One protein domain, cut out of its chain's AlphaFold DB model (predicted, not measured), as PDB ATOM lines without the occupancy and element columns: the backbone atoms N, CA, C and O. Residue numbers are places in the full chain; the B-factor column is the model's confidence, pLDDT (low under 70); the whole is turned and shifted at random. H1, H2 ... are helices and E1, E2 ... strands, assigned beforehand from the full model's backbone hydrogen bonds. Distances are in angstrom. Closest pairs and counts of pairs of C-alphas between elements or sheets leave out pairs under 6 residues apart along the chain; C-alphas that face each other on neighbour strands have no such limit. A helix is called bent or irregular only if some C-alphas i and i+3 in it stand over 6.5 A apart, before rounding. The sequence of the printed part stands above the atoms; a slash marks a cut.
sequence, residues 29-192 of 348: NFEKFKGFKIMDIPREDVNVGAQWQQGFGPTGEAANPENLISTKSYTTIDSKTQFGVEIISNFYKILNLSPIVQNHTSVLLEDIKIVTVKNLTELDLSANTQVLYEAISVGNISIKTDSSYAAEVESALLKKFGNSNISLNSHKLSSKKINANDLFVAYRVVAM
ATOM      1  N   ASN A  29     105.198 113.542 125.366       44.16
ATOM      2  CA  ASN A  29     105.988 114.511 124.606       44.16
ATOM      3  C   ASN A  29     107.467 114.505 125.029       44.16
ATOM      4  O   ASN A  29     108.338 114.780 124.205       44.16
ATOM      5  N   PHE A  30     107.769 114.124 126.276       49.69
ATOM      6  CA  PHE A  30     109.142 114.022 126.785       49.69
ATOM      7  C   PHE A  30     109.936 112.886 126.122       49.69
ATOM      8  O   PHE A  30     111.099 113.066 125.762       49.69
ATOM      9  N   GLU A  31     109.308 111.731 125.887       59.25
ATOM     10  CA  GLU A  31     109.991 110.577 125.280       59.25
ATOM     11  C   GLU A  31     110.377 110.809 123.807       59.25
ATOM     12  O   GLU A  31     111.353 110.227 123.340       59.25
ATOM     13  N   LYS A  32     109.686 111.694 123.069       64.69
ATOM     14  CA  LYS A  32     109.992 111.938 121.645       64.69
ATOM     15  C   LYS A  32     111.271 112.747 121.424       64.69
ATOM     16  O   LYS A  32     112.033 112.435 120.510       64.69
ATOM     17  N   PHE A  33     111.529 113.747 122.269       75.12
ATOM     18  CA  PHE A  33     112.717 114.611 122.169       75.12
ATOM     19  C   PHE A  33     113.931 114.087 122.945       75.12
ATOM     20  O   PHE A  33     115.033 114.624 122.844       75.12
ATOM     21  N   LYS A  34     113.758 113.003 123.698       75.00
ATOM     22  CA  LYS A  34     114.820 112.366 124.472       75.00
ATOM     23  C   LYS A  34     116.007 111.981 123.589       75.00
ATOM     24  O   LYS A  34     115.846 111.297 122.586       75.00
ATOM     25  N   GLY A  35     117.212 112.409 123.953       78.56
ATOM     26  CA  GLY A  35     118.431 112.086 123.204       78.56
ATOM     27  C   GLY A  35     118.679 112.939 121.957       78.56
ATOM     28  O   GLY A  35     119.647 112.673 121.252       78.56
ATOM     29  N   PHE A  36     117.851 113.954 121.677       87.69
ATOM     30  CA  PHE A  36     118.287 115.045 120.806       87.69
ATOM     31  C   PHE A  36     119.277 115.933 121.561       87.69
ATOM     32  O   PHE A  36     119.038 116.309 122.708       87.69
ATOM     33  N   LYS A  37     120.379 116.285 120.904       89.88
ATOM     34  CA  LYS A  37     121.258 117.372 121.309       89.88
ATOM     35  C   LYS A  37     120.812 118.646 120.606       89.88
ATOM     36  O   LYS A  37     120.571 118.646 119.401       89.88
ATOM     37  N   ILE A  38     120.706 119.723 121.368       90.19
ATOM     38  CA  ILE A  38     120.414 121.052 120.834       90.19
ATOM     39  C   ILE A  38     121.658 121.573 120.144       90.19
ATOM     40  O   ILE A  38     122.763 121.421 120.670       90.19
ATOM     41  N   MET A  39     121.459 122.163 118.971       89.81
ATOM     42  CA  MET A  39     122.558 122.710 118.207       89.81
ATOM     43  C   MET A  39     123.116 123.945 118.885       89.81
ATOM     44  O   MET A  39     122.338 124.818 119.267       89.81
ATOM     45  N   ASP A  40     124.439 124.065 118.976       85.31
ATOM     46  CA  ASP A  40     125.072 125.288 119.484       85.31
ATOM     47  C   ASP A  40     124.649 126.500 118.635       85.31
ATOM     48  O   ASP A  40     124.344 127.573 119.160       85.31
ATOM     49  N   ILE A  41     124.582 126.307 117.311       84.19
ATOM     50  CA  ILE A  41     124.143 127.298 116.328       84.19
ATOM     51  C   ILE A  41     123.165 126.617 115.354       84.19
ATOM     52  O   ILE A  41     123.561 125.649 114.708       84.19
ATOM     53  N   PRO A  42     121.923 127.113 115.212       87.06
ATOM     54  CA  PRO A  42     120.972 126.622 114.224       87.06
ATOM     55  C   PRO A  42     121.479 126.769 112.785       87.06
ATOM     56  O   PRO A  42     122.160 127.749 112.471       87.06
ATOM     57  N   ARG A  43     121.129 125.821 111.911       85.94
ATOM     58  CA  ARG A  43     121.667 125.711 110.539       85.94
ATOM     59  C   ARG A  43     120.571 125.451 109.514       85.94
ATOM     60  O   ARG A  43     119.610 124.752 109.813       85.94
ATOM     61  N   GLU A  44     120.721 126.001 108.313       84.88
ATOM     62  CA  GLU A  44     119.825 125.723 107.178       84.88
ATOM     63  C   GLU A  44     120.209 124.398 106.487       84.88
ATOM     64  O   GLU A  44     119.361 123.699 105.938       84.88
ATOM     65  N   ASP A  45     121.487 124.024 106.566       84.94
ATOM     66  CA  ASP A  45     122.104 122.899 105.876       84.94
ATOM     67  C   ASP A  45     122.574 121.821 106.862       84.94
ATOM     68  O   ASP A  45     123.630 121.896 107.492       84.94
ATOM     69  N   VAL A  46     121.765 120.773 107.016       90.81
ATOM     70  CA  VAL A  46     122.095 119.642 107.886       90.81
ATOM     71  C   VAL A  46     122.075 118.352 107.088       90.81
ATOM     72  O   VAL A  46     121.029 117.911 106.614       90.81
ATOM     73  N   ASN A  47     123.242 117.714 106.988       92.00
ATOM     74  CA  ASN A  47     123.422 116.478 106.232       92.00
ATOM     75  C   ASN A  47     122.884 115.264 107.009       92.00
ATOM     76  O   ASN A  47     123.650 114.421 107.478       92.00
ATOM     77  N   VAL A  48     121.564 115.173 107.194       93.56
ATOM     78  CA  VAL A  48     120.924 114.005 107.825       93.56
ATOM     79  C   VAL A  48     121.279 112.747 107.028       93.56
ATOM     80  O   VAL A  48     121.099 112.703 105.816       93.56
ATOM     81  N   GLY A  49     121.809 111.732 107.708       91.06
ATOM     82  CA  GLY A  49     122.356 110.506 107.121       91.06
ATOM     83  C   GLY A  49     123.871 110.496 106.921       91.06
ATOM     84  O   GLY A  49     124.428 109.425 106.695       91.06
ATOM     85  N   ALA A  50     124.550 111.633 107.076       92.56
ATOM     86  CA  ALA A  50     126.008 111.683 107.031       92.56
ATOM     87  C   ALA A  50     126.643 110.960 108.229       92.56
ATOM     88  O   ALA A  50     126.073 110.893 109.329       92.56
ATOM     89  N   GLN A  51     127.866 110.461 108.034       91.81
ATOM     90  CA  GLN A  51     128.643 109.849 109.108       91.81
ATOM     91  C   GLN A  51     129.031 110.910 110.138       91.81
ATOM     92  O   GLN A  51     129.476 111.995 109.787       91.81
ATOM     93  N   TRP A  52     128.887 110.609 111.420       92.56
ATOM     94  CA  TRP A  52     129.236 111.521 112.500       92.56
ATOM     95  C   TRP A  52     130.646 111.246 113.023       92.56
ATOM     96  O   TRP A  52     130.937 110.152 113.509       92.56
ATOM     97  N   GLN A  53     131.498 112.270 113.014       90.94
ATOM     98  CA  GLN A  53     132.823 112.229 113.618       90.94
ATOM     99  C   GLN A  53     132.842 113.060 114.905       90.94
ATOM    100  O   GLN A  53     132.609 114.271 114.902       90.94
ATOM    101  N   GLN A  54     133.152 112.412 116.032       87.44
ATOM    102  CA  GLN A  54     133.251 113.083 117.333       87.44
ATOM    103  C   GLN A  54     134.284 114.217 117.296       87.44
ATOM    104  O   GLN A  54     135.403 114.036 116.825       87.44
ATOM    105  N   GLY A  55     133.891 115.384 117.800       87.00
ATOM    106  CA  GLY A  55     134.667 116.624 117.787       87.00
ATOM    107  C   GLY A  55     134.469 117.485 116.536       87.00
ATOM    108  O   GLY A  55     134.646 118.697 116.626       87.00
ATOM    109  N   PHE A  56     134.041 116.900 115.411       88.12
ATOM    110  CA  PHE A  56     133.982 117.575 114.108       88.12
ATOM    111  C   PHE A  56     132.551 117.783 113.590       88.12
ATOM    112  O   PHE A  56     132.259 118.847 113.050       88.12
ATOM    113  N   GLY A  57     131.655 116.813 113.790       90.25
ATOM    114  CA  GLY A  57     130.270 116.860 113.306       90.25
ATOM    115  C   GLY A  57     130.006 115.867 112.169       90.25
ATOM    116  O   GLY A  57     130.709 114.857 112.074       90.25
ATOM    117  N   PRO A  58     128.979 116.091 111.329       92.06
ATOM    118  CA  PRO A  58     128.710 115.239 110.181       92.06
ATOM    119  C   PRO A  58     129.798 115.395 109.112       92.06
ATOM    120  O   PRO A  58     130.278 116.490 108.826       92.06
ATOM    121  N   THR A  59     130.159 114.273 108.509       89.38
ATOM    122  CA  THR A  59     131.181 114.113 107.479       89.38
ATOM    123  C   THR A  59     130.571 113.364 106.300       89.38
ATOM    124  O   THR A  59     129.887 112.353 106.480       89.38
ATOM    125  N   GLY A  60     130.800 113.880 105.094       84.44
ATOM    126  CA  GLY A  60     130.202 113.350 103.871       84.44
ATOM    127  C   GLY A  60     128.824 113.930 103.546       84.44
ATOM    128  O   GLY A  60     128.380 114.927 104.124       84.44
ATOM    129  N   GLU A  61     128.184 113.309 102.560       86.81
ATOM    130  CA  GLU A  61     126.909 113.751 102.003       86.81
ATOM    131  C   GLU A  61     125.719 113.311 102.863       86.81
ATOM    132  O   GLU A  61     125.790 112.348 103.631       86.81
ATOM    133  N   ALA A  62     124.613 114.043 102.734       88.62
ATOM    134  CA  ALA A  62     123.336 113.633 103.298       88.62
ATOM    135  C   ALA A  62     122.864 112.310 102.669       88.62
ATOM    136  O   ALA A  62     123.273 111.941 101.567       88.62
ATOM    137  N   ALA A  63     121.948 111.614 103.344       89.56
ATOM    138  CA  ALA A  63     121.234 110.508 102.722       89.56
ATOM    139  C   ALA A  63     120.501 110.985 101.459       89.56
ATOM    140  O   ALA A  63     120.046 112.130 101.381       89.56
ATOM    141  N   ASN A  64     120.318 110.071 100.504       89.19
ATOM    142  CA  ASN A  64     119.443 110.302  99.359       89.19
ATOM    143  C   ASN A  64     118.063 110.803  99.853       89.19
ATOM    144  O   ASN A  64     117.514 110.192 100.775       89.19
ATOM    145  N   PRO A  65     117.483 111.868  99.263       87.94
ATOM    146  CA  PRO A  65     116.160 112.369  99.629       87.94
ATOM    147  C   PRO A  65     115.057 111.301  99.694       87.94
ATOM    148  O   PRO A  65     114.173 111.397 100.540       87.94
ATOM    149  N   GLU A  66     115.115 110.257  98.860       87.69
ATOM    150  CA  GLU A  66     114.155 109.137  98.890       87.69
ATOM    151  C   GLU A  66     114.237 108.293 100.177       87.69
ATOM    152  O   GLU A  66     113.273 107.621 100.564       87.69
ATOM    153  N   ASN A  67     115.380 108.360 100.858       84.12
ATOM    154  CA  ASN A  67     115.655 107.707 102.129       84.12
ATOM    155  C   ASN A  67     115.457 108.640 103.339       84.12
ATOM    156  O   ASN A  67     115.753 108.266 104.475       84.12
ATOM    157  N   LEU A  68     114.947 109.855 103.131       88.81
ATOM    158  CA  LEU A  68     114.600 110.779 104.205       88.81
ATOM    159  C   LEU A  68     113.082 110.841 104.377       88.81
ATOM    160  O   LEU A  68     112.323 110.955 103.417       88.81
ATOM    161  N   ILE A  69     112.624 110.797 105.626       87.75
ATOM    162  CA  ILE A  69     111.224 111.028 105.975       87.75
ATOM    163  C   ILE A  69     111.111 112.251 106.876       87.75
ATOM    164  O   ILE A  69     111.797 112.365 107.887       87.75
ATOM    165  N   SER A  70     110.221 113.169 106.505       85.81
ATOM    166  CA  SER A  70     109.890 114.342 107.311       85.81
ATOM    167  C   SER A  70     108.550 114.133 107.998       85.81
ATOM    168  O   SER A  70     107.506 114.116 107.346       85.81
ATOM    169  N   THR A  71     108.563 114.000 109.322       81.75
ATOM    170  CA  THR A  71     107.340 113.844 110.113       81.75
ATOM    171  C   THR A  71     107.043 115.137 110.861       81.75
ATOM    172  O   THR A  71     107.836 115.572 111.703       81.75
ATOM    173  N   LYS A  72     105.879 115.750 110.592       76.94
ATOM    174  CA  LYS A  72     105.372 116.853 111.423       76.94
ATOM    175  C   LYS A  72     105.140 116.315 112.824       76.94
ATOM    176  O   LYS A  72     104.258 115.488 113.037       76.94
ATOM    177  N   SER A  73     105.963 116.768 113.757       64.69
ATOM    178  CA  SER A  73     105.944 116.227 115.108       64.69
ATOM    179  C   SER A  73     105.078 117.071 116.028       64.69
ATOM    180  O   SER A  73     104.351 116.503 116.839       64.69
ATOM    181  N   TYR A  74     105.101 118.399 115.862       69.81
ATOM    182  CA  TYR A  74     104.348 119.336 116.694       69.81
ATOM    183  C   TYR A  74     103.990 120.609 115.937       69.81
ATOM    184  O   TYR A  74     104.728 121.072 115.069       69.81
ATOM    185  N   THR A  75     102.865 121.206 116.319       69.38
ATOM    186  CA  THR A  75     102.494 122.557 115.891       69.38
ATOM    187  C   THR A  75     103.378 123.609 116.546       69.38
ATOM    188  O   THR A  75     103.782 124.544 115.860       69.38
ATOM    189  N   THR A  76     103.712 123.455 117.837       74.06
ATOM    190  CA  THR A  76     104.550 124.415 118.575       74.06
ATOM    191  C   THR A  76     105.402 123.772 119.678       74.06
ATOM    192  O   THR A  76     104.997 122.761 120.253       74.06
ATOM    193  N   ILE A  77     106.554 124.376 119.996       74.81
ATOM    194  CA  ILE A  77     107.344 124.142 121.219       74.81
ATOM    195  C   ILE A  77     107.494 125.483 121.942       74.81
ATOM    196  O   ILE A  77     107.962 126.464 121.361       74.81
ATOM    197  N   ASP A  78     107.118 125.497 123.220       71.69
ATOM    198  CA  ASP A  78     107.316 126.606 124.150       71.69
ATOM    199  C   ASP A  78     108.140 126.154 125.375       71.69
ATOM    200  O   ASP A  78     108.538 124.990 125.510       71.69
ATOM    201  N   SER A  79     108.393 127.079 126.301       72.56
ATOM    202  CA  SER A  79     109.182 126.842 127.513       72.56
ATOM    203  C   SER A  79     108.485 125.969 128.572       72.56
ATOM    204  O   SER A  79     108.926 125.944 129.718       72.56
ATOM    205  N   LYS A  80     107.391 125.263 128.246       73.94
ATOM    206  CA  LYS A  80     106.706 124.354 129.188       73.94
ATOM    207  C   LYS A  80     107.325 122.959 129.247       73.94
ATOM    208  O   LYS A  80     107.000 122.189 130.147       73.94
ATOM    209  N   THR A  81     108.189 122.612 128.295       74.19
ATOM    210  CA  THR A  81     108.924 121.337 128.286       74.19
ATOM    211  C   THR A  81     110.400 121.581 128.575       74.19
ATOM    212  O   THR A  81     110.926 122.619 128.187       74.19
ATOM    213  N   GLN A  82     111.093 120.626 129.211       79.44
ATOM    214  CA  GLN A  82     112.540 120.742 129.458       79.44
ATOM    215  C   GLN A  82     113.307 121.002 128.152       79.44
ATOM    216  O   GLN A  82     114.107 121.927 128.076       79.44
ATOM    217  N   PHE A  83     112.991 120.241 127.103       80.94
ATOM    218  CA  PHE A  83     113.573 120.424 125.776       80.94
ATOM    219  C   PHE A  83     113.312 121.831 125.209       80.94
ATOM    220  O   PHE A  83     114.220 122.475 124.688       80.94
ATOM    221  N   GLY A  84     112.089 122.347 125.367       82.12
ATOM    222  CA  GLY A  84     111.741 123.711 124.972       82.12
ATOM    223  C   GLY A  84     112.501 124.779 125.756       82.12
ATOM    224  O   GLY A  84     112.997 125.727 125.154       82.12
ATOM    225  N   VAL A  85     112.666 124.611 127.074       84.62
ATOM    226  CA  VAL A  85     113.486 125.508 127.911       84.62
ATOM    227  C   VAL A  85     114.930 125.539 127.419       84.62
ATOM    228  O   VAL A  85     115.506 126.616 127.283       84.62
ATOM    229  N   GLU A  86     115.511 124.377 127.127       86.69
ATOM    230  CA  GLU A  86     116.897 124.285 126.678       86.69
ATOM    231  C   GLU A  86     117.094 124.935 125.293       86.69
ATOM    232  O   GLU A  86     118.029 125.724 125.132       86.69
ATOM    233  N   ILE A  87     116.199 124.700 124.315       87.38
ATOM    234  CA  ILE A  87     116.303 125.351 122.994       87.38
ATOM    235  C   ILE A  87     116.126 126.863 123.120       87.38
ATOM    236  O   ILE A  87     116.908 127.623 122.549       87.38
ATOM    237  N   ILE A  88     115.113 127.316 123.862       88.00
ATOM    238  CA  ILE A  88     114.830 128.748 124.023       88.00
ATOM    239  C   ILE A  88     115.995 129.444 124.736       88.00
ATOM    240  O   ILE A  88     116.425 130.516 124.311       88.00
ATOM    241  N   SER A  89     116.574 128.814 125.763       88.44
ATOM    242  CA  SER A  89     117.780 129.321 126.423       88.44
ATOM    243  C   SER A  89     118.951 129.439 125.447       88.44
ATOM    244  O   SER A  89     119.663 130.444 125.460       88.44
ATOM    245  N   ASN A  90     119.142 128.450 124.569       88.75
ATOM    246  CA  ASN A  90     120.183 128.524 123.553       88.75
ATOM    247  C   ASN A  90     119.932 129.657 122.549       88.75
ATOM    248  O   ASN A  90     120.845 130.412 122.218       88.75
ATOM    249  N   PHE A  91     118.681 129.854 122.139       88.06
ATOM    250  CA  PHE A  91     118.295 130.961 121.273       88.06
ATOM    251  C   PHE A  91     118.607 132.330 121.905       88.06
ATOM    252  O   PHE A  91     119.175 133.202 121.246       88.06
ATOM    253  N   TYR A  92     118.346 132.508 123.205       90.38
ATOM    254  CA  TYR A  92     118.735 133.725 123.928       90.38
ATOM    255  C   TYR A  92     120.245 133.953 123.967       90.38
ATOM    256  O   TYR A  92     120.690 135.093 123.815       90.38
ATOM    257  N   LYS A  93     121.036 132.887 124.127       89.06
ATOM    258  CA  LYS A  93     122.504 132.962 124.070       89.06
ATOM    259  C   LYS A  93     122.990 133.377 122.685       89.06
ATOM    260  O   LYS A  93     123.859 134.235 122.583       89.06
ATOM    261  N   ILE A  94     122.400 132.821 121.628       87.62
ATOM    262  CA  ILE A  94     122.735 133.157 120.236       87.62
ATOM    263  C   ILE A  94     122.480 134.636 119.939       87.62
ATOM    264  O   ILE A  94     123.281 135.276 119.257       87.62
ATOM    265  N   LEU A  95     121.380 135.174 120.467       88.19
ATOM    266  CA  LEU A  95     121.038 136.590 120.367       88.19
ATOM    267  C   LEU A  95     121.802 137.480 121.354       88.19
ATOM    268  O   LEU A  95     121.713 138.700 121.259       88.19
ATOM    269  N   ASN A  96     122.570 136.890 122.274       91.00
ATOM    270  CA  ASN A  96     123.302 137.593 123.323       91.00
ATOM    271  C   ASN A  96     122.402 138.540 124.145       91.00
ATOM    272  O   ASN A  96     122.800 139.660 124.467       91.00
ATOM    273  N   LEU A  97     121.176 138.104 124.458       90.94
ATOM    274  CA  LEU A  97     120.230 138.903 125.245       90.94
ATOM    275  C   LEU A  97     120.626 138.899 126.722       90.94
ATOM    276  O   LEU A  97     120.945 137.846 127.281       90.94
ATOM    277  N   SER A  98     120.548 140.055 127.382       91.38
ATOM    278  CA  SER A  98     120.777 140.142 128.827       91.38
ATOM    279  C   SER A  98     119.692 139.387 129.622       91.38
ATOM    280  O   SER A  98     118.557 139.275 129.150       91.38
ATOM    281  N   PRO A  99     119.970 138.899 130.849       91.06
ATOM    282  CA  PRO A  99     118.970 138.188 131.658       91.06
ATOM    283  C   PRO A  99     117.681 138.987 131.903       91.06
ATOM    284  O   PRO A  99     116.591 138.422 131.940       91.06
ATOM    285  N   ILE A 100     117.794 140.313 132.026       91.81
ATOM    286  CA  ILE A 100     116.641 141.207 132.197       91.81
ATOM    287  C   ILE A 100     115.745 141.153 130.956       91.81
ATOM    288  O   ILE A 100     114.531 141.019 131.087       91.81
ATOM    289  N   VAL A 101     116.327 141.192 129.758       90.44
ATOM    290  CA  VAL A 101     115.576 141.127 128.496       90.44
ATOM    291  C   VAL A 101     114.980 139.745 128.267       90.44
ATOM    292  O   VAL A 101     113.838 139.646 127.819       90.44
ATOM    293  N   GLN A 102     115.705 138.683 128.626       91.31
ATOM    294  CA  GLN A 102     115.199 137.307 128.554       91.31
ATOM    295  C   GLN A 102     113.911 137.130 129.373       91.31
ATOM    296  O   GLN A 102     112.971 136.508 128.892       91.31
ATOM    297  N   ASN A 103     113.830 137.734 130.566       89.25
ATOM    298  CA  ASN A 103     112.642 137.658 131.429       89.25
ATOM    299  C   ASN A 103     111.410 138.388 130.868       89.25
ATOM    300  O   ASN A 103     110.289 138.077 131.261       89.25
ATOM    301  N   HIS A 104     111.611 139.336 129.951       90.31
ATOM    302  CA  HIS A 104     110.545 140.095 129.287       90.31
ATOM    303  C   HIS A 104     110.384 139.692 127.815       90.31
ATOM    304  O   HIS A 104     109.802 140.432 127.018       90.31
ATOM    305  N   THR A 105     110.933 138.534 127.441       87.00
ATOM    306  CA  THR A 105     110.879 137.984 126.090       87.00
ATOM    307  C   THR A 105     110.340 136.560 126.142       87.00
ATOM    308  O   THR A 105     110.716 135.754 126.988       87.00
ATOM    309  N   SER A 106     109.441 136.241 125.220       88.31
ATOM    310  CA  SER A 106     108.893 134.909 125.009       88.31
ATOM    311  C   SER A 106     109.191 134.473 123.583       88.31
ATOM    312  O   SER A 106     108.934 135.217 122.634       88.31
ATOM    313  N   VAL A 107     109.724 133.262 123.440       87.75
ATOM    314  CA  VAL A 107     110.031 132.633 122.153       87.75
ATOM    315  C   VAL A 107     109.136 131.416 121.980       87.75
ATOM    316  O   VAL A 107     108.995 130.598 122.889       87.75
ATOM    317  N   LEU A 108     108.546 131.303 120.798       87.50
ATOM    318  CA  LEU A 108     107.711 130.191 120.379       87.50
ATOM    319  C   LEU A 108     108.263 129.635 119.069       87.50
ATOM    320  O   LEU A 108     108.386 130.370 118.090       87.50
ATOM    321  N   LEU A 109     108.575 128.344 119.050       87.25
ATOM    322  CA  LEU A 109     108.957 127.631 117.834       87.25
ATOM    323  C   LEU A 109     107.704 127.019 117.223       87.25
ATOM    324  O   LEU A 109     106.926 126.384 117.934       87.25
ATOM    325  N   GLU A 110     107.508 127.196 115.925       87.25
ATOM    326  CA  GLU A 110     106.316 126.765 115.197       87.25
ATOM    327  C   GLU A 110     106.711 125.900 113.986       87.25
ATOM    328  O   GLU A 110     107.826 125.994 113.466       87.25
ATOM    329  N   ASP A 111     105.776 125.064 113.525       86.56
ATOM    330  CA  ASP A 111     105.937 124.189 112.352       86.56
ATOM    331  C   ASP A 111     107.119 123.213 112.467       86.56
ATOM    332  O   ASP A 111     107.979 123.134 111.590       86.56
ATOM    333  N   ILE A 112     107.161 122.451 113.560       87.56
ATOM    334  CA  ILE A 112     108.287 121.568 113.865       87.56
ATOM    335  C   ILE A 112     108.198 120.264 113.073       87.56
ATOM    336  O   ILE A 112     107.218 119.509 113.165       87.56
ATOM    337  N   LYS A 113     109.278 119.952 112.358       90.12
ATOM    338  CA  LYS A 113     109.450 118.700 111.620       90.12
ATOM    339  C   LYS A 113     110.658 117.949 112.164       90.12
ATOM    340  O   LYS A 113     111.659 118.547 112.546       90.12
ATOM    341  N   ILE A 114     110.556 116.625 112.186       90.31
ATOM    342  CA  ILE A 114     111.709 115.748 112.384       90.31
ATOM    343  C   ILE A 114     112.032 115.138 111.029       90.31
ATOM    344  O   ILE A 114     111.170 114.493 110.428       90.31
ATOM    345  N   VAL A 115     113.251 115.378 110.560       91.62
ATOM    346  CA  VAL A 115     113.825 114.736 109.379       91.62
ATOM    347  C   VAL A 115     114.614 113.528 109.863       91.62
ATOM    348  O   VAL A 115     115.545 113.690 110.649       91.62
ATOM    349  N   THR A 116     114.236 112.335 109.413       90.00
ATOM    350  CA  THR A 116     114.786 111.051 109.867       90.00
ATOM    351  C   THR A 116     115.268 110.227 108.677       90.00
ATOM    352  O   THR A 116     114.614 110.205 107.632       90.00
ATOM    353  N   VAL A 117     116.371 109.491 108.840       88.50
ATOM    354  CA  VAL A 117     116.767 108.440 107.887       88.50
ATOM    355  C   VAL A 117     115.783 107.272 107.975       88.50
ATOM    356  O   VAL A 117     115.659 106.628 109.016       88.50
ATOM    357  N   LYS A 118     115.094 106.971 106.874       81.56
ATOM    358  CA  LYS A 118     114.096 105.898 106.787       81.56
ATOM    359  C   LYS A 118     114.736 104.514 106.888       81.56
ATOM    360  O   LYS A 118     114.185 103.635 107.547       81.56
ATOM    361  N   ASN A 119     115.854 104.317 106.198       73.81
ATOM    362  CA  ASN A 119     116.504 103.029 106.057       73.81
ATOM    363  C   ASN A 119     118.026 103.163 106.165       73.81
ATOM    364  O   ASN A 119     118.714 103.594 105.238       73.81
ATOM    365  N   LEU A 120     118.564 102.739 107.306       78.56
ATOM    366  CA  LEU A 120     120.003 102.752 107.562       78.56
ATOM    367  C   LEU A 120     120.804 101.792 106.646       78.56
ATOM    368  O   LEU A 120     122.020 101.944 106.594       78.56
ATOM    369  N   THR A 121     120.183 100.855 105.889       68.75
ATOM    370  CA  THR A 121     120.919 100.007 104.906       68.75
ATOM    371  C   THR A 121     121.545 100.793 103.777       68.75
ATOM    372  O   THR A 121     122.495 100.331 103.156       68.75
ATOM    373  N   GLU A 122     120.869 101.866 103.376       69.88
ATOM    374  CA  GLU A 122     121.211 102.612 102.166       69.88
ATOM    375  C   GLU A 122     122.375 103.560 102.440       69.88
ATOM    376  O   GLU A 122     122.901 104.184 101.526       69.88
ATOM    377  N   LEU A 123     122.784 103.639 103.706       75.00
ATOM    378  CA  LEU A 123     123.991 104.298 104.140       75.00
ATOM    379  C   LEU A 123     125.127 103.270 104.176       75.00
ATOM    380  O   LEU A 123     124.944 102.135 104.624       75.00
ATOM    381  N   ASP A 124     126.315 103.674 103.736       69.75
ATOM    382  CA  ASP A 124     127.522 102.851 103.828       69.75
ATOM    383  C   ASP A 124     128.027 102.808 105.283       69.75
ATOM    384  O   ASP A 124     128.903 103.571 105.700       69.75
ATOM    385  N   LEU A 125     127.376 101.973 106.102       71.31
ATOM    386  CA  LEU A 125     127.635 101.861 107.537       71.31
ATOM    387  C   LEU A 125     128.409 100.590 107.862       71.31
ATOM    388  O   LEU A 125     127.949  99.469 107.635       71.31
ATOM    389  N   SER A 126     129.567 100.774 108.490       70.81
ATOM    390  CA  SER A 126     130.347  99.699 109.096       70.81
ATOM    391  C   SER A 126     130.146  99.652 110.615       70.81
ATOM    392  O   SER A 126     129.553 100.548 111.224       70.81
ATOM    393  N   ALA A 127     130.605  98.577 111.257       71.81
ATOM    394  CA  ALA A 127     130.544  98.467 112.713       71.81
ATOM    395  C   ALA A 127     131.259  99.656 113.384       71.81
ATOM    396  O   ALA A 127     132.324 100.071 112.933       71.81
ATOM    397  N   ASN A 128     130.694 100.166 114.482       75.88
ATOM    398  CA  ASN A 128     131.176 101.339 115.224       75.88
ATOM    399  C   ASN A 128     131.090 102.680 114.476       75.88
ATOM    400  O   ASN A 128     131.609 103.681 114.973       75.88
ATOM    401  N   THR A 129     130.417 102.737 113.325       86.12
ATOM    402  CA  THR A 129     130.088 104.021 112.696       86.12
ATOM    403  C   THR A 129     128.991 104.735 113.471       86.12
ATOM    404  O   THR A 129     128.113 104.119 114.083       86.12
ATOM    405  N   GLN A 130     129.060 106.061 113.458       90.75
ATOM    406  CA  GLN A 130     128.023 106.930 113.991       90.75
ATOM    407  C   GLN A 130     127.400 107.697 112.836       90.75
ATOM    408  O   GLN A 130     128.078 107.987 111.854       90.75
ATOM    409  N   VAL A 131     126.120 108.020 112.947       91.75
ATOM    410  CA  VAL A 131     125.358 108.674 111.882       91.75
ATOM    411  C   VAL A 131     124.500 109.766 112.479       91.75
ATOM    412  O   VAL A 131     123.879 109.567 113.528       91.75
ATOM    413  N   LEU A 132     124.427 110.900 111.785       93.88
ATOM    414  CA  LEU A 132     123.424 111.921 112.042       93.88
ATOM    415  C   LEU A 132     122.047 111.401 111.611       93.88
ATOM    416  O   LEU A 132     121.640 111.556 110.467       93.88
ATOM    417  N   TYR A 133     121.359 110.713 112.513       91.44
ATOM    418  CA  TYR A 133     120.162 109.939 112.191       91.44
ATOM    419  C   TYR A 133     118.919 110.808 112.020       91.44
ATOM    420  O   TYR A 133     118.094 110.549 111.144       91.44
ATOM    421  N   GLU A 134     118.789 111.830 112.867       92.19
ATOM    422  CA  GLU A 134     117.636 112.726 112.873       92.19
ATOM    423  C   GLU A 134     118.055 114.164 113.126       92.19
ATOM    424  O   GLU A 134     118.997 114.427 113.879       92.19
ATOM    425  N   ALA A 135     117.293 115.095 112.565       93.81
ATOM    426  CA  ALA A 135     117.385 116.509 112.885       93.81
ATOM    427  C   ALA A 135     115.993 117.135 113.013       93.81
ATOM    428  O   ALA A 135     115.041 116.724 112.350       93.81
ATOM    429  N   ILE A 136     115.878 118.121 113.900       92.38
ATOM    430  CA  ILE A 136     114.647 118.869 114.157       92.38
ATOM    431  C   ILE A 136     114.754 120.201 113.447       92.38
ATOM    432  O   ILE A 136     115.630 120.993 113.798       92.38
ATOM    433  N   SER A 137     113.850 120.450 112.505       92.25
ATOM    434  CA  SER A 137     113.691 121.750 111.864       92.25
ATOM    435  C   SER A 137     112.466 122.492 112.385       92.25
ATOM    436  O   SER A 137     111.476 121.889 112.816       92.25
ATOM    437  N   VAL A 138     112.548 123.820 112.352       90.69
ATOM    438  CA  VAL A 138     111.454 124.737 112.675       90.69
ATOM    439  C   VAL A 138     111.146 125.592 111.453       90.69
ATOM    440  O   VAL A 138     112.044 126.169 110.843       90.69
ATOM    441  N   GLY A 139     109.872 125.684 111.081       86.31
ATOM    442  CA  GLY A 139     109.463 126.552 109.978       86.31
ATOM    443  C   GLY A 139     109.441 128.024 110.386       86.31
ATOM    444  O   GLY A 139     109.785 128.898 109.595       86.31
ATOM    445  N   ASN A 140     109.061 128.310 111.632       86.12
ATOM    446  CA  ASN A 140     108.828 129.670 112.103       86.12
ATOM    447  C   ASN A 140     109.266 129.849 113.563       86.12
ATOM    448  O   ASN A 140     109.117 128.948 114.388       86.12
ATOM    449  N   ILE A 141     109.764 131.043 113.893       87.25
ATOM    450  CA  ILE A 141     110.081 131.449 115.267       87.25
ATOM    451  C   ILE A 141     109.339 132.749 115.566       87.25
ATOM    452  O   ILE A 141     109.585 133.785 114.951       87.25
ATOM    453  N   SER A 142     108.423 132.703 116.524       87.31
ATOM    454  CA  SER A 142     107.659 133.859 116.980       87.31
ATOM    455  C   SER A 142     108.247 134.391 118.283       87.31
ATOM    456  O   SER A 142     108.402 133.651 119.251       87.31
ATOM    457  N   ILE A 143     108.562 135.685 118.319       87.56
ATOM    458  CA  ILE A 143     109.164 136.367 119.467       87.56
ATOM    459  C   ILE A 143     108.232 137.480 119.924       87.56
ATOM    460  O   ILE A 143     107.851 138.351 119.141       87.56
ATOM    461  N   LYS A 144     107.881 137.462 121.206       88.12
ATOM    462  CA  LYS A 144     107.103 138.513 121.863       88.12
ATOM    463  C   LYS A 144     107.935 139.129 122.969       88.12
ATOM    464  O   LYS A 144     108.459 138.401 123.803       88.12
ATOM    465  N   THR A 145     108.023 140.447 122.977       87.94
ATOM    466  CA  THR A 145     108.863 141.205 123.902       87.94
ATOM    467  C   THR A 145     108.121 142.444 124.365       87.94
ATOM    468  O   THR A 145     107.419 143.087 123.579       87.94
ATOM    469  N   ASP A 146     108.302 142.805 125.630       87.88
ATOM    470  CA  ASP A 146     107.778 144.063 126.153       87.88
ATOM    471  C   ASP A 146     108.371 145.261 125.407       87.88
ATOM    472  O   ASP A 146     109.554 145.294 125.060       87.88
ATOM    473  N   SER A 147     107.554 146.292 125.184       84.25
ATOM    474  CA  SER A 147     107.925 147.461 124.376       84.25
ATOM    475  C   SER A 147     109.236 148.124 124.807       84.25
ATOM    476  O   SER A 147     109.967 148.624 123.957       84.25
ATOM    477  N   SER A 148     109.548 148.093 126.106       86.94
ATOM    478  CA  SER A 148     110.759 148.685 126.685       86.94
ATOM    479  C   SER A 148     112.058 148.017 126.217       86.94
ATOM    480  O   SER A 148     113.107 148.648 126.272       86.94
ATOM    481  N   TYR A 149     111.993 146.772 125.731       87.38
ATOM    482  CA  TYR A 149     113.155 145.984 125.297       87.38
ATOM    483  C   TYR A 149     113.109 145.604 123.807       87.38
ATOM    484  O   TYR A 149     114.031 144.972 123.289       87.38
ATOM    485  N   ALA A 150     112.055 146.007 123.091       84.06
ATOM    486  CA  ALA A 150     111.819 145.637 121.696       84.06
ATOM    487  C   ALA A 150     112.971 146.025 120.752       84.06
ATOM    488  O   ALA A 150     113.340 145.238 119.883       84.06
ATOM    489  N   ALA A 151     113.565 147.209 120.941       82.94
ATOM    490  CA  ALA A 151     114.662 147.697 120.103       82.94
ATOM    491  C   ALA A 151     115.964 146.893 120.293       82.94
ATOM    492  O   ALA A 151     116.693 146.663 119.329       82.94
ATOM    493  N   GLU A 152     116.244 146.431 121.516       87.44
ATOM    494  CA  GLU A 152     117.413 145.587 121.801       87.44
ATOM    495  C   GLU A 152     117.268 144.222 121.124       87.44
ATOM    496  O   GLU A 152     118.176 143.778 120.417       87.44
ATOM    497  N   VAL A 153     116.094 143.596 121.263       87.25
ATOM    498  CA  VAL A 153     115.785 142.315 120.613       87.25
ATOM    499  C   VAL A 153     115.813 142.451 119.090       87.25
ATOM    500  O   VAL A 153     116.371 141.596 118.407       87.25
ATOM    501  N   GLU A 154     115.274 143.540 118.539       85.31
ATOM    502  CA  GLU A 154     115.342 143.833 117.105       85.31
ATOM    503  C   GLU A 154     116.778 143.932 116.591       85.31
ATOM    504  O   GLU A 154     117.127 143.292 115.600       85.31
ATOM    505  N   SER A 155     117.614 144.700 117.288       85.81
ATOM    506  CA  SER A 155     119.024 144.864 116.943       85.81
ATOM    507  C   SER A 155     119.769 143.526 116.986       85.81
ATOM    508  O   SER A 155     120.506 143.195 116.055       85.81
ATOM    509  N   ALA A 156     119.524 142.707 118.015       88.88
ATOM    510  CA  ALA A 156     120.109 141.374 118.135       88.88
ATOM    511  C   ALA A 156     119.700 140.449 116.977       88.88
ATOM    512  O   ALA A 156     120.548 139.764 116.397       88.88
ATOM    513  N   LEU A 157     118.418 140.464 116.601       86.00
ATOM    514  CA  LEU A 157     117.889 139.675 115.489       86.00
ATOM    515  C   LEU A 157     118.485 140.093 114.147       86.00
ATOM    516  O   LEU A 157     118.948 139.235 113.401       86.00
ATOM    517  N   LEU A 158     118.520 141.393 113.855       83.25
ATOM    518  CA  LEU A 158     119.107 141.913 112.619       83.25
ATOM    519  C   LEU A 158     120.604 141.612 112.546       83.25
ATOM    520  O   LEU A 158     121.096 141.179 111.508       83.25
ATOM    521  N   LYS A 159     121.324 141.764 113.660       86.19
ATOM    522  CA  LYS A 159     122.753 141.450 113.727       86.19
ATOM    523  C   LYS A 159     123.035 139.973 113.456       86.19
ATOM    524  O   LYS A 159     124.057 139.659 112.851       86.19
ATOM    525  N   LYS A 160     122.170 139.067 113.927       84.31
ATOM    526  CA  LYS A 160     122.394 137.622 113.793       84.31
ATOM    527  C   LYS A 160     121.847 137.035 112.491       84.31
ATOM    528  O   LYS A 160     122.509 136.177 111.916       84.31
ATOM    529  N   PHE A 161     120.682 137.492 112.037       78.50
ATOM    530  CA  PHE A 161     119.923 136.883 110.938       78.50
ATOM    531  C   PHE A 161     119.659 137.826 109.754       78.50
ATOM    532  O   PHE A 161     119.140 137.387 108.733       78.50
ATOM    533  N   GLY A 162     120.043 139.104 109.828       71.06
ATOM    534  CA  GLY A 162     119.750 140.094 108.780       71.06
ATOM    535  C   GLY A 162     120.378 139.809 107.409       71.06
ATOM    536  O   GLY A 162     119.890 140.329 106.413       71.06
ATOM    537  N   ASN A 163     121.414 138.963 107.351       67.44
ATOM    538  CA  ASN A 163     122.090 138.550 106.112       67.44
ATOM    539  C   ASN A 163     121.808 137.086 105.712       67.44
ATOM    540  O   ASN A 163     122.427 136.587 104.775       67.44
ATOM    541  N   SER A 164     120.949 136.371 106.445       64.88
ATOM    542  CA  SER A 164     120.591 134.970 106.147       64.88
ATOM    543  C   SER A 164     119.339 134.879 105.269       64.88
ATOM    544  O   SER A 164     118.647 135.877 105.076       64.88
ATOM    545  N   ASN A 165     118.998 133.684 104.772       61.22
ATOM    546  CA  ASN A 165     117.747 133.461 104.026       61.22
ATOM    547  C   ASN A 165     116.496 133.547 104.922       61.22
ATOM    548  O   ASN A 165     115.365 133.388 104.459       61.22
ATOM    549  N   ILE A 166     116.698 133.788 106.213       63.50
ATOM    550  CA  ILE A 166     115.684 133.996 107.232       63.50
ATOM    551  C   ILE A 166     115.101 135.404 107.081       63.50
ATOM    552  O   ILE A 166     115.814 136.400 107.197       63.50
ATOM    553  N   SER A 167     113.787 135.504 106.869       63.00
ATOM    554  CA  SER A 167     113.114 136.800 106.738       63.00
ATOM    555  C   SER A 167     112.433 137.230 108.035       63.00
ATOM    556  O   SER A 167     111.768 136.456 108.729       63.00
ATOM    557  N   LEU A 168     112.609 138.507 108.368       65.56
ATOM    558  CA  LEU A 168     111.999 139.150 109.526       65.56
ATOM    559  C   LEU A 168     110.725 139.864 109.077       65.56
ATOM    560  O   LEU A 168     110.793 140.848 108.344       65.56
ATOM    561  N   ASN A 169     109.561 139.398 109.537       62.59
ATOM    562  CA  ASN A 169     108.309 140.124 109.349       62.59
ATOM    563  C   ASN A 169     107.924 140.835 110.653       62.59
ATOM    564  O   ASN A 169     107.550 140.205 111.649       62.59
ATOM    565  N   SER A 170     108.028 142.166 110.655       59.19
ATOM    566  CA  SER A 170     107.663 143.006 111.793       59.19
ATOM    567  C   SER A 170     106.460 143.886 111.467       59.19
ATOM    568  O   SER A 170     106.595 144.933 110.840       59.19
ATOM    569  N   HIS A 171     105.283 143.501 111.961       54.09
ATOM    570  CA  HIS A 171     104.105 144.374 111.936       54.09
ATOM    571  C   HIS A 171     103.911 145.156 113.252       54.09
ATOM    572  O   HIS A 171     103.174 146.139 113.262       54.09
ATOM    573  N   LYS A 172     104.573 144.765 114.359       59.34
ATOM    574  CA  LYS A 172     104.574 145.475 115.658       59.34
ATOM    575  C   LYS A 172     105.931 145.343 116.367       59.34
ATOM    576  O   LYS A 172     106.543 144.282 116.317       59.34
ATOM    577  N   LEU A 173     106.371 146.387 117.079       58.19
ATOM    578  CA  LEU A 173     107.630 146.388 117.852       58.19
ATOM    579  C   LEU A 173     107.668 145.281 118.923       58.19
ATOM    580  O   LEU A 173     108.696 144.643 119.105       58.19
ATOM    581  N   SER A 174     106.539 145.003 119.582       62.41
ATOM    582  CA  SER A 174     106.432 144.021 120.674       62.41
ATOM    583  C   SER A 174     106.210 142.568 120.233       62.41
ATOM    584  O   SER A 174     106.169 141.667 121.069       62.41
ATOM    585  N   SER A 175     106.032 142.305 118.934       70.88
ATOM    586  CA  SER A 175     105.807 140.953 118.413       70.88
ATOM    587  C   SER A 175     106.400 140.826 117.017       70.88
ATOM    588  O   SER A 175     105.873 141.396 116.060       70.88
ATOM    589  N   LYS A 176     107.462 140.033 116.894       77.50
ATOM    590  CA  LYS A 176     108.150 139.754 115.631       77.50
ATOM    591  C   LYS A 176     108.029 138.277 115.287       77.50
ATOM    592  O   LYS A 176     108.112 137.424 116.166       77.50
ATOM    593  N   LYS A 177     107.839 137.979 114.003       79.06
ATOM    594  CA  LYS A 177     107.872 136.611 113.486       79.06
ATOM    595  C   LYS A 177     109.037 136.480 112.519       79.06
ATOM    596  O   LYS A 177     109.236 137.321 111.644       79.06
ATOM    597  N   ILE A 178     109.807 135.429 112.725       77.44
ATOM    598  CA  ILE A 178     110.961 135.050 111.935       77.44
ATOM    599  C   ILE A 178     110.526 133.859 111.096       77.44
ATOM    600  O   ILE A 178     110.177 132.813 111.651       77.44
ATOM    601  N   ASN A 179     110.531 134.012 109.775       78.56
ATOM    602  CA  ASN A 179     110.411 132.859 108.900       78.56
ATOM    603  C   ASN A 179     111.779 132.181 108.831       78.56
ATOM    604  O   ASN A 179     112.730 132.756 108.306       78.56
ATOM    605  N   ALA A 180     111.860 130.983 109.399       76.38
ATOM    606  CA  ALA A 180     113.102 130.252 109.564       76.38
ATOM    607  C   ALA A 180     113.386 129.291 108.397       76.38
ATOM    608  O   ALA A 180     114.458 128.705 108.376       76.38
ATOM    609  N   ASN A 181     112.461 129.133 107.435       78.94
ATOM    610  CA  ASN A 181     112.637 128.303 106.233       78.94
ATOM    611  C   ASN A 181     113.237 126.906 106.521       78.94
ATOM    612  O   ASN A 181     114.160 126.473 105.842       78.94
ATOM    613  N   ASP A 182     112.694 126.203 107.523       81.38
ATOM    614  CA  ASP A 182     113.166 124.884 107.980       81.38
ATOM    615  C   ASP A 182     114.574 124.891 108.623       81.38
ATOM    616  O   ASP A 182     115.352 123.952 108.471       81.38
ATOM    617  N   LEU A 183     114.870 125.913 109.432       88.88
ATOM    618  CA  LEU A 183     116.085 125.996 110.244       88.88
ATOM    619  C   LEU A 183     116.182 124.828 111.233       88.88
ATOM    620  O   LEU A 183     115.294 124.623 112.065       88.88
ATOM    621  N   PHE A 184     117.282 124.087 111.194       91.69
ATOM    622  CA  PHE A 184     117.547 122.998 112.120       91.69
ATOM    623  C   PHE A 184     118.077 123.517 113.456       91.69
ATOM    624  O   PHE A 184     118.968 124.361 113.494       91.69
ATOM    625  N   VAL A 185     117.527 123.005 114.560       91.31
ATOM    626  CA  VAL A 185     117.812 123.483 115.930       91.31
ATOM    627  C   VAL A 185     118.304 122.390 116.873       91.31
ATOM    628  O   VAL A 185     118.810 122.682 117.956       91.31
ATOM    629  N   ALA A 186     118.144 121.125 116.497       92.38
ATOM    630  CA  ALA A 186     118.581 119.985 117.291       92.38
ATOM    631  C   ALA A 186     118.816 118.768 116.399       92.38
ATOM    632  O   ALA A 186     118.258 118.669 115.306       92.38
ATOM    633  N   TYR A 187     119.614 117.823 116.876       93.38
ATOM    634  CA  TYR A 187     119.957 116.612 116.145       93.38
ATOM    635  C   TYR A 187     120.142 115.404 117.057       93.38
ATOM    636  O   TYR A 187     120.403 115.534 118.250       93.38
ATOM    637  N   ARG A 188     120.020 114.206 116.492       92.00
ATOM    638  CA  ARG A 188     120.276 112.943 117.181       92.00
ATOM    639  C   ARG A 188     121.287 112.139 116.386       92.00
ATOM    640  O   ARG A 188     121.102 111.873 115.199       92.00
ATOM    641  N   VAL A 189     122.344 111.725 117.074       92.44
ATOM    642  CA  VAL A 189     123.352 110.816 116.530       92.44
ATOM    643  C   VAL A 189     123.093 109.426 117.079       92.44
ATOM    644  O   VAL A 189     122.863 109.259 118.280       92.44
ATOM    645  N   VAL A 190     123.161 108.425 116.211       90.44
ATOM    646  CA  VAL A 190     123.120 107.017 116.611       90.44
ATOM    647  C   VAL A 190     124.435 106.341 116.268       90.44
ATOM    648  O   VAL A 190     125.083 106.698 115.288       90.44
ATOM    649  N   ALA A 191     124.828 105.369 117.080       88.88
ATOM    650  CA  ALA A 191     125.970 104.505 116.839       88.88
ATOM    651  C   ALA A 191     125.494 103.102 116.466       88.88
ATOM    652  O   ALA A 191     124.604 102.548 117.122       88.88
ATOM    653  N   MET A 192     126.137 102.520 115.454       86.25
ATOM    654  CA  MET A 192     126.012 101.103 115.134       86.25
ATOM    655  C   MET A 192     126.916 100.321 116.076       86.25
ATOM    656  O   MET A 192     128.143 100.391 115.982       86.25
TER     657      MET A 192
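Overview. This is residues 29 to 192 of the 348 residues of an uncharacterized protein of Acinetobacter haemolyticus (UniProt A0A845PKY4). A long, twisted sheet of bent strands, E4, E5, E6 and E8, with the shorter E1 and E7 side by side with E8 at different places along it, curls round the helix H2. A second helix, H4, covers E6 and E8 toward the end where E7 lies, while the small hairpin of E2 and E3 and the loop of residues 118 to 129 lie toward the other end. The printed part has 164 residues with four named helices and eight named strands, in the order H1 E1 E2 E3 E4 H2 H3 E5 E6 H4 E7 E8, and its class is mixed, helices and strands. The large sheet is branched, and its neighbour pairs are antiparallel, as is the pair E2 and E3. The whole is compact, with a radius of gyration of the C-alphas of 16.9 A, yet elongated in outline, with spans of 56 by 31 by 29 A.

Along the chain. The longest strand, E8, residues 175 to 192, runs 44.8 A from C-alpha 175 at (105.807, 140.953, 118.413) to C-alpha 192 at (126.012, 101.103, 115.134). E6, residues 130 to 145, is 40.5 A long; E5, residues 105 to 117, 35.2 A; E4, residues 68 to 77, 22.8 A. E7 is residues 167 to 172, 15.1 A, and E1 is residues 37 to 43, 13.6 A. E2, residues 51 to 53, and E3, residues 57 to 59, span 6.6 A and 6.5 A. H4, residues 147 to 161, is 20.9 A long and irregular, with C-alphas 148 and 151 being 7.7 A apart. H2, residues 82 to 94, is 18.5 A long. H3 is residues 99 to 103, 6.4 A, and H1 is residues 29 to 33, 7.2 A, beginning at C-alpha 29 at (105.988, 114.511, 124.606).

Arrangement. E8 has E6 on one side and both E1 and E7 on the other, E7 beside residues 175 to 179 and E1 beside residues 183 to 187. E8 bends by 60 degrees at residue 179. N 185 and O 136 of E8 and E6 are 2.9 A apart, within hydrogen-bond range, as are N 39 and O 185 of E1 and E8, 2.9 A, and N 179 and O 167 of the hairpin E7 and E8, 2.9 A. On the other side of E6 lies E5; these two form a hairpin, with N 108 and O 142 2.8 A apart. E4 is an edge strand beside E5, with N 71 and O 114 2.9 A apart. The sheet curls round H2, whose closest C-alphas to E1 are those of Ile 87 and Ile 38, 6.3 A. H4 is on the sheet at a height of 8.8 A, over E6 and E8, slantwise to the strands at 51 degrees to E8 on the local plane. H2 and H4 are close but not clearly touching, with C-alphas 94 and 160 closest at 7.8 A, and about perpendicular at 79 degrees. H3 is only just not on the sheet, with 4 pairs of C-alphas within 10 A. H1 only grazes the sheet and only just touches H2, with 3 pairs of C-alphas within 8 A, the closest being Phe 33 and Phe 83 at 6.9 A. In the hairpin E2 and E3, N 59 and O 51 are 2.7 A apart; the closest C-alphas of E2 and E6 are those of Gln 51 and Val 131, 4.5 A. In H2 and H3 every O i to N i+4 pair is within hydrogen-bond range; H4 has 9 of 11, and H1 has 0 of 1, with 0 of 2 O i to N i+3 pairs.

Size, cuts and confidence. The C-alphas farthest apart, those of Ala 127 and Ser 148, are 55.8 A apart. The printed part has no cut. The link from E5 to E6, 12 residues, is long. The mean pLDDT of the printed part is 82.7; it is under 70 at residues 29 to 32, 73 to 75, 121 to 122, 124 and 163 to 174.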